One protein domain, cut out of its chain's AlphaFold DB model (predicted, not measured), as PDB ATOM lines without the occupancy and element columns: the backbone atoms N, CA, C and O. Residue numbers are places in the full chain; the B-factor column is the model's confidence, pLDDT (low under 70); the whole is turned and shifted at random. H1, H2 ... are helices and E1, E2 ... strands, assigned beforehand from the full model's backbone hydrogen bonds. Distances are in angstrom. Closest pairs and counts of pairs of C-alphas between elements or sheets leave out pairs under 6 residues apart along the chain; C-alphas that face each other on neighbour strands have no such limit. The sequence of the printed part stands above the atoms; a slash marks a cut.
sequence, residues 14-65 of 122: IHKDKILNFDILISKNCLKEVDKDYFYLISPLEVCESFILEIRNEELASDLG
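This is residues 14 to 65 of the 122 residues of an uncharacterized protein of Nosema bombycis (strain CQ1 / CVCC 102059) (UniProt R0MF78). A small strand hairpin, E1 and E2, makes one end of the domain, and the long helix H2 runs away from it, its residues 56 to 63 sticking out with residues 64 and 65 as an arm at the other end. The short helix H1 packs across H2 near residues 48 to 52, and residues 14 to 15 pair with E2. The printed part has 52 residues, with two named helices and two named strands in the order H1, E1, E2, H2; the sheet, E1 - E2, is antiparallel and the class is mixed, helices and strands. The whole is loose, with a radius of gyration of the C-alphas of 12.5 A and spans of 42 by 20 by 14 A.

E1 is residues 31 to 35, 12.2 A from first to last C-alpha, and E2 is residues 38 to 41, 10.6 A. H1, residues 22 to 27, is 8.5 A long and begins at C-alpha 22 (-6.288, -9.234, -24.613). H2, residues 45 to 63, is 27.1 A long and ends at C-alpha 63 (-23.258, -2.128, -37.329).

E1 and E2 form an antiparallel hairpin, their directions 145 degrees apart; N 32 and O 40 are 2.9 A apart and N 38 and O 35 2.8 A, within hydrogen-bond range. The closest C-alphas of H1 and E1, Leu 25 and Leu 31, are 6.2 A apart. H1 and E2 are apart, as are E1 and H2. H2, with residues 48 to 52 alone, touches H1 about perpendicular at 86 degrees; the closest C-alphas, Ile 24 and Ile 52, are 6.6 A apart. In H1 and H2 every O i to N i+4 pair is within hydrogen-bond range.

The two C-alphas farthest apart, Asp 35 and Gly 65, are 42.1 A apart. Without residues 56 to 65 the body spans 29 by 17 by 14 A. The three links are tight, the printed part has no cut, and no printed residue has a pLDDT under 70.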
ATOM      1  N   ILE A  14       2.283 -15.859 -21.781       91.25
ATOM      2  CA  ILE A  14       2.420 -14.915 -22.895       91.25
ATOM      3  C   ILE A  14       2.403 -13.487 -22.336       91.25
ATOM      4  O   ILE A  14       1.646 -13.181 -21.419       91.25
ATOM      5  N   HIS A  15       3.255 -12.615 -22.879       91.81
ATOM      6  CA  HIS A  15       3.270 -11.185 -22.551       91.81
ATOM      7  C   HIS A  15       2.041 -10.472 -23.136       91.81
ATOM      8  O   HIS A  15       1.675 -10.777 -24.273       91.81
ATOM      9  N   LYS A  16       1.463  -9.494 -22.427       90.94
ATOM     10  CA  LYS A  16       0.217  -8.790 -22.801       90.94
ATOM     11  C   LYS A  16       0.158  -8.345 -24.267       90.94
ATOM     12  O   LYS A  16      -0.800  -8.666 -24.958       90.94
ATOM     13  N   ASP A  17       1.232  -7.740 -24.783       91.88
ATOM     14  CA  ASP A  17       1.286  -7.194 -26.154       91.88
ATOM     15  C   ASP A  17       1.200  -8.264 -27.251       91.88
ATOM     16  O   ASP A  17       0.971  -7.965 -28.422       91.88
ATOM     17  N   LYS A  18       1.440  -9.529 -26.894       90.69
ATOM     18  CA  LYS A  18       1.376 -10.666 -27.815       90.69
ATOM     19  C   LYS A  18       0.065 -11.436 -27.692       90.69
ATOM     20  O   LYS A  18      -0.146 -12.361 -28.478       90.69
ATOM     21  N   ILE A  19      -0.787 -11.103 -26.721       91.75
ATOM     22  CA  ILE A  19      -2.059 -11.784 -26.496       91.75
ATOM     23  C   ILE A  19      -3.110 -11.219 -27.453       91.75
ATOM     24  O   ILE A  19      -3.421 -10.032 -27.456       91.75
ATOM     25  N   LEU A  20      -3.678 -12.096 -28.272       91.81
ATOM     26  CA  LEU A  20      -4.777 -11.778 -29.171       91.81
ATOM     27  C   LEU A  20      -6.052 -11.539 -28.362       91.81
ATOM     28  O   LEU A  20      -6.394 -12.343 -27.497       91.81
ATOM     29  N   ASN A  21      -6.766 -10.455 -28.681       91.56
ATOM     30  CA  ASN A  21      -7.995 -10.042 -27.994       91.56
ATOM     31  C   ASN A  21      -7.806  -9.893 -26.465       91.56
ATOM     32  O   ASN A  21      -8.698 -10.246 -25.694       91.56
ATOM     33  N   PHE A  22      -6.644  -9.383 -26.029       92.81
ATOM     34  CA  PHE A  22      -6.288  -9.234 -24.613       92.81
ATOM     35  C   PHE A  22      -7.373  -8.531 -23.788       92.81
ATOM     36  O   PHE A  22      -7.775  -9.063 -22.757       92.81
ATOM     37  N   ASP A  23      -7.906  -7.407 -24.273       91.69
ATOM     38  CA  ASP A  23      -8.921  -6.620 -23.558       91.69
ATOM     39  C   ASP A  23     -10.223  -7.411 -23.316       91.69
ATOM     40  O   ASP A  23     -10.849  -7.330 -22.254       91.69
ATOM     41  N   ILE A  24     -10.612  -8.260 -24.271       91.81
ATOM     42  CA  ILE A  24     -11.775  -9.147 -24.126       91.81
ATOM     43  C   ILE A  24     -11.472 -10.241 -23.098       91.81
ATOM     44  O   ILE A  24     -12.268 -10.513 -22.200       91.81
ATOM     45  N   LEU A  25     -10.296 -10.860 -23.202       92.25
ATOM     46  CA  LEU A  25      -9.911 -11.960 -22.326       92.25
ATOM     47  C   LEU A  25      -9.709 -11.512 -20.873       92.25
ATOM     48  O   LEU A  25     -10.045 -12.262 -19.957       92.25
ATOM     49  N   ILE A  26      -9.191 -10.302 -20.644       92.81
ATOM     50  CA  ILE A  26      -9.039  -9.750 -19.297       92.81
ATOM     51  C   ILE A  26     -10.391  -9.324 -18.713       92.81
ATOM     52  O   ILE A  26     -10.684  -9.663 -17.569       92.81
ATOM     53  N   SER A  27     -11.261  -8.669 -19.494       92.56
ATOM     54  CA  SER A  27     -12.580  -8.225 -19.012       92.56
ATOM     55  C   SER A  27     -13.516  -9.388 -18.666       92.56
ATOM     56  O   SER A  27     -14.334  -9.268 -17.755       92.56
ATOM     57  N   LYS A  28     -13.360 -10.538 -19.334       92.38
ATOM     58  CA  LYS A  28     -14.091 -11.783 -19.036       92.38
ATOM     59  C   LYS A  28     -13.373 -12.694 -18.032       92.38
ATOM     60  O   LYS A  28     -13.822 -13.813 -17.797       92.38
ATOM     61  N   ASN A  29     -12.287 -12.219 -17.413       92.69
ATOM     62  CA  ASN A  29     -11.506 -12.943 -16.406       92.69
ATOM     63  C   ASN A  29     -10.993 -14.314 -16.901       92.69
ATOM     64  O   ASN A  29     -10.966 -15.293 -16.158       92.69
ATOM     65  N   CYS A  30     -10.601 -14.398 -18.174       92.12
ATOM     66  CA  CYS A  30     -10.030 -15.604 -18.779       92.12
ATOM     67  C   CYS A  30      -8.515 -15.724 -18.564       92.12
ATOM     68  O   CYS A  30      -7.939 -16.793 -18.786       92.12
ATOM     69  N   LEU A  31      -7.867 -14.634 -18.150       93.62
ATOM     70  CA  LEU A  31      -6.425 -14.532 -17.948       93.62
ATOM     71  C   LEU A  31      -6.101 -14.288 -16.481       93.62
ATOM     72  O   LEU A  31      -6.803 -13.552 -15.792       93.62
ATOM     73  N   LYS A  32      -4.981 -14.845 -16.029       93.12
ATOM     74  CA  LYS A  32      -4.393 -14.514 -14.734       93.12
ATOM     75  C   LYS A  32      -2.944 -14.093 -14.910       93.12
ATOM     76  O   LYS A  32      -2.194 -14.721 -15.656       93.12
ATOM     77  N   GLU A  33      -2.568 -13.023 -14.223       93.31
ATOM     78  CA  GLU A  33      -1.199 -12.516 -14.207       93.31
ATOM     79  C   GLU A  33      -0.299 -13.435 -13.364       93.31
ATOM     80  O   GLU A  33      -0.694 -13.900 -12.290       93.31
ATOM     81  N   VAL A  34       0.895 -13.734 -13.878       89.69
ATOM     82  CA  VAL A  34       1.921 -14.561 -13.207       89.69
ATOM     83  C   VAL A  34       3.092 -13.708 -12.751       89.69
ATOM     84  O   VAL A  34       3.617 -13.907 -11.660       89.69
ATOM     85  N   ASP A  35       3.502 -12.782 -13.608       86.31
ATOM     86  CA  ASP A  35       4.585 -11.829 -13.403       86.31
ATOM     87  C   ASP A  35       4.247 -10.573 -14.212       86.31
ATOM     88  O   ASP A  35       3.408 -10.655 -15.108       86.31
ATOM     89  N   LYS A  36       4.879  -9.439 -13.909       87.19
ATOM     90  CA  LYS A  36       4.572  -8.131 -14.506       87.19
ATOM     91  C   LYS A  36       4.381  -8.237 -16.019       87.19
ATOM     92  O   LYS A  36       5.338  -8.515 -16.738       87.19
ATOM     93  N   ASP A  37       3.156  -7.990 -16.480       89.62
ATOM     94  CA  ASP A  37       2.741  -8.025 -17.891       89.62
ATOM     95  C   ASP A  37       2.715  -9.414 -18.572       89.62
ATOM     96  O   ASP A  37       2.464  -9.514 -19.778       89.62
ATOM     97  N   TYR A  38       2.905 -10.505 -17.827       91.00
ATOM     98  CA  TYR A  38       2.825 -11.888 -18.301       91.00
ATOM     99  C   TYR A  38       1.603 -12.613 -17.740       91.00
ATOM    100  O   TYR A  38       1.393 -12.700 -16.528       91.00
ATOM    101  N   PHE A  39       0.832 -13.225 -18.638       93.25
ATOM    102  CA  PHE A  39      -0.439 -13.861 -18.314       93.25
ATOM    103  C   PHE A  39      -0.476 -15.319 -18.762       93.25
ATOM    104  O   PHE A  39       0.186 -15.710 -19.729       93.25
ATOM    105  N   TYR A  40      -1.307 -16.109 -18.085       92.50
ATOM    106  CA  TYR A  40      -1.714 -17.438 -18.526       92.50
ATOM    107  C   TYR A  40      -3.232 -17.560 -18.592       92.50
ATOM    108  O   TYR A  40      -3.962 -16.886 -17.861       92.50
ATOM    109  N   LEU A  41      -3.697 -18.438 -19.476       92.31
ATOM    110  CA  LEU A  41      -5.111 -18.737 -19.636       92.31
ATOM    111  C   LEU A  41      -5.595 -19.632 -18.487       92.31
ATOM    112  O   LEU A  41      -5.052 -20.719 -18.276       92.31
ATOM    113  N   ILE A  42      -6.613 -19.177 -17.757       93.12
ATOM    114  CA  ILE A  42      -7.242 -19.946 -16.671       93.12
ATOM    115  C   ILE A  42      -8.541 -20.624 -17.102       93.12
ATOM    116  O   ILE A  42      -8.929 -21.636 -16.521       93.12
ATOM    117  N   SER A  43      -9.202 -20.084 -18.122       92.19
ATOM    118  CA  SER A  43     -10.443 -20.633 -18.662       92.19
ATOM    119  C   SER A  43     -10.170 -21.587 -19.833       92.19
ATOM    120  O   SER A  43      -9.158 -21.446 -20.521       92.19
ATOM    121  N   PRO A  44     -11.068 -22.553 -20.104       91.12
ATOM    122  CA  PRO A  44     -10.991 -23.377 -21.309       91.12
ATOM    123  C   PRO A  44     -10.976 -22.522 -22.582       91.12
ATOM    124  O   PRO A  44     -11.618 -21.467 -22.636       91.12
ATOM    125  N   LEU A  45     -10.267 -22.983 -23.616       90.12
ATOM    126  CA  LEU A  45     -10.124 -22.249 -24.879       90.12
ATOM    127  C   LEU A  45     -11.480 -21.996 -25.540       90.12
ATOM    128  O   LEU A  45     -11.731 -20.896 -26.015       90.12
ATOM    129  N   GLU A  46     -12.359 -22.991 -25.497       89.56
ATOM    130  CA  GLU A  46     -13.688 -22.975 -26.103       89.56
ATOM    131  C   GLU A  46     -14.583 -21.901 -25.462       89.56
ATOM    132  O   GLU A  46     -15.351 -21.219 -26.142       89.56
ATOM    133  N   VAL A  47     -14.442 -21.700 -24.147       91.25
ATOM    134  CA  VAL A  47     -15.165 -20.657 -23.401       91.25
ATOM    135  C   VAL A  47     -14.653 -19.272 -23.796       91.25
ATOM    136  O   VAL A  47     -15.441 -18.375 -24.082       91.25
ATOM    137  N   CYS A  48     -13.331 -19.107 -23.869       91.12
ATOM    138  CA  CYS A  48     -12.708 -17.846 -24.273       91.12
ATOM    139  C   CYS A  48     -13.076 -17.461 -25.710       91.12
ATOM    140  O   CYS A  48     -13.348 -16.299 -25.999       91.12
ATOM    141  N   GLU A  49     -13.087 -18.443 -26.611       91.81
ATOM    142  CA  GLU A  49     -13.479 -18.261 -28.005       91.81
ATOM    143  C   GLU A  49     -14.944 -17.839 -28.115       91.81
ATOM    144  O   GLU A  49     -15.249 -16.893 -28.838       91.81
ATOM    145  N   SER A  50     -15.824 -18.467 -27.333       90.81
ATOM    146  CA  SER A  50     -17.247 -18.117 -27.291       90.81
ATOM    147  C   SER A  50     -17.463 -16.655 -26.895       90.81
ATOM    148  O   SER A  50     -18.206 -15.958 -27.576       90.81
ATOM    149  N   PHE A  51     -16.756 -16.150 -25.877       92.62
ATOM    150  CA  PHE A  51     -16.858 -14.738 -25.486       92.62
ATOM    151  C   PHE A  51     -16.385 -13.768 -26.572       92.62
ATOM    152  O   PHE A  51     -16.991 -12.717 -26.770       92.62
ATOM    153  N   ILE A  52     -15.300 -14.102 -27.277       92.88
ATOM    154  CA  ILE A  52     -14.800 -13.267 -28.377       92.88
ATOM    155  C   ILE A  52     -15.817 -13.233 -29.520       92.88
ATOM    156  O   ILE A  52     -16.044 -12.179 -30.110       92.88
ATOM    157  N   LEU A  53     -16.415 -14.380 -29.847       91.56
ATOM    158  CA  LEU A  53     -17.423 -14.477 -30.898       91.56
ATOM    159  C   LEU A  53     -18.712 -13.746 -30.524       91.56
ATOM    160  O   LEU A  53     -19.276 -13.075 -31.378       91.56
ATOM    161  N   GLU A  54     -19.150 -13.842 -29.271       90.94
ATOM    162  CA  GLU A  54     -20.327 -13.136 -28.759       90.94
ATOM    163  C   GLU A  54     -20.181 -11.620 -28.937       90.94
ATOM    164  O   GLU A  54     -21.002 -11.012 -29.615       90.94
ATOM    165  N   ILE A  55     -19.074 -11.036 -28.465       90.12
ATOM    166  CA  ILE A  55     -18.815  -9.592 -28.600       90.12
ATOM    167  C   ILE A  55     -18.752  -9.171 -30.070       90.12
ATOM    168  O   ILE A  55     -19.377  -8.193 -30.464       90.12
ATOM    169  N   ARG A  56     -18.044  -9.927 -30.915       90.56
ATOM    170  CA  ARG A  56     -17.960  -9.605 -32.350       90.56
ATOM    171  C   ARG A  56     -19.307  -9.713 -33.057       90.56
ATOM    172  O   ARG A  56     -19.564  -8.961 -33.991       90.56
ATOM    173  N   ASN A  57     -20.147 -10.659 -32.645       89.81
ATOM    174  CA  ASN A  57     -21.499 -10.790 -33.174       89.81
ATOM    175  C   ASN A  57     -22.378  -9.617 -32.731       89.81
ATOM    176  O   ASN A  57     -23.166  -9.135 -33.538       89.81
ATOM    177  N   GLU A  58     -22.237  -9.144 -31.492       89.50
ATOM    178  CA  GLU A  58     -22.932  -7.952 -30.991       89.50
ATOM    179  C   GLU A  58     -22.497  -6.684 -31.741       89.50
ATOM    180  O   GLU A  58     -23.351  -5.919 -32.185       89.50
ATOM    181  N   GLU A  59     -21.190  -6.495 -31.946       90.44
ATOM    182  CA  GLU A  59     -20.632  -5.398 -32.751       90.44
ATOM    183  C   GLU A  59     -21.195  -5.427 -34.177       90.44
ATOM    184  O   GLU A  59     -21.751  -4.439 -34.652       90.44
ATOM    185  N   LEU A  60     -21.148  -6.592 -34.832       90.94
ATOM    186  CA  LEU A  60     -21.672  -6.764 -36.185       90.94
ATOM    187  C   LEU A  60     -23.189  -6.535 -36.257       90.94
ATOM    188  O   LEU A  60     -23.681  -5.931 -37.209       90.94
ATOM    189  N   ALA A  61     -23.942  -7.020 -35.269       90.25
ATOM    190  CA  ALA A  61     -25.380  -6.792 -35.197       90.25
ATOM    191  C   ALA A  61     -25.685  -5.295 -35.048       90.25
ATOM    192  O   ALA A  61     -26.571  -4.787 -35.735       90.25
ATOM    193  N   SER A  62     -24.917  -4.579 -34.222       91.06
ATOM    194  CA  SER A  62     -25.042  -3.131 -34.058       91.06
ATOM    195  C   SER A  62     -24.741  -2.379 -35.357       91.06
ATOM    196  O   SER A  62     -25.554  -1.546 -35.763       91.06
ATOM    197  N   ASP A  63     -23.651  -2.726 -36.046       92.25
ATOM    198  CA  ASP A  63     -23.258  -2.128 -37.329       92.25
ATOM    199  C   ASP A  63     -24.324  -2.325 -38.418       92.25
ATOM    200  O   ASP A  63     -24.556  -1.447 -39.251       92.25
ATOM    201  N   LEU A  64     -25.007  -3.472 -38.403       88.88
ATOM    202  CA  LEU A  64     -26.094  -3.795 -39.330       88.88
ATOM    203  C   LEU A  64     -27.462  -3.251 -38.884       88.88
ATOM    204  O   LEU A  64     -28.449  -3.431 -39.598       88.88
ATOM    205  N   GLY A  65     -27.554  -2.608 -37.715       90.25
ATOM    206  CA  GLY A  65     -28.821  -2.144 -37.142       90.25
ATOM    207  C   GLY A  65     -29.774  -3.280 -36.740       90.25
ATOM    208  O   GLY A  65     -30.986  -3.078 -36.654       90.25
TER     209      GLY A  65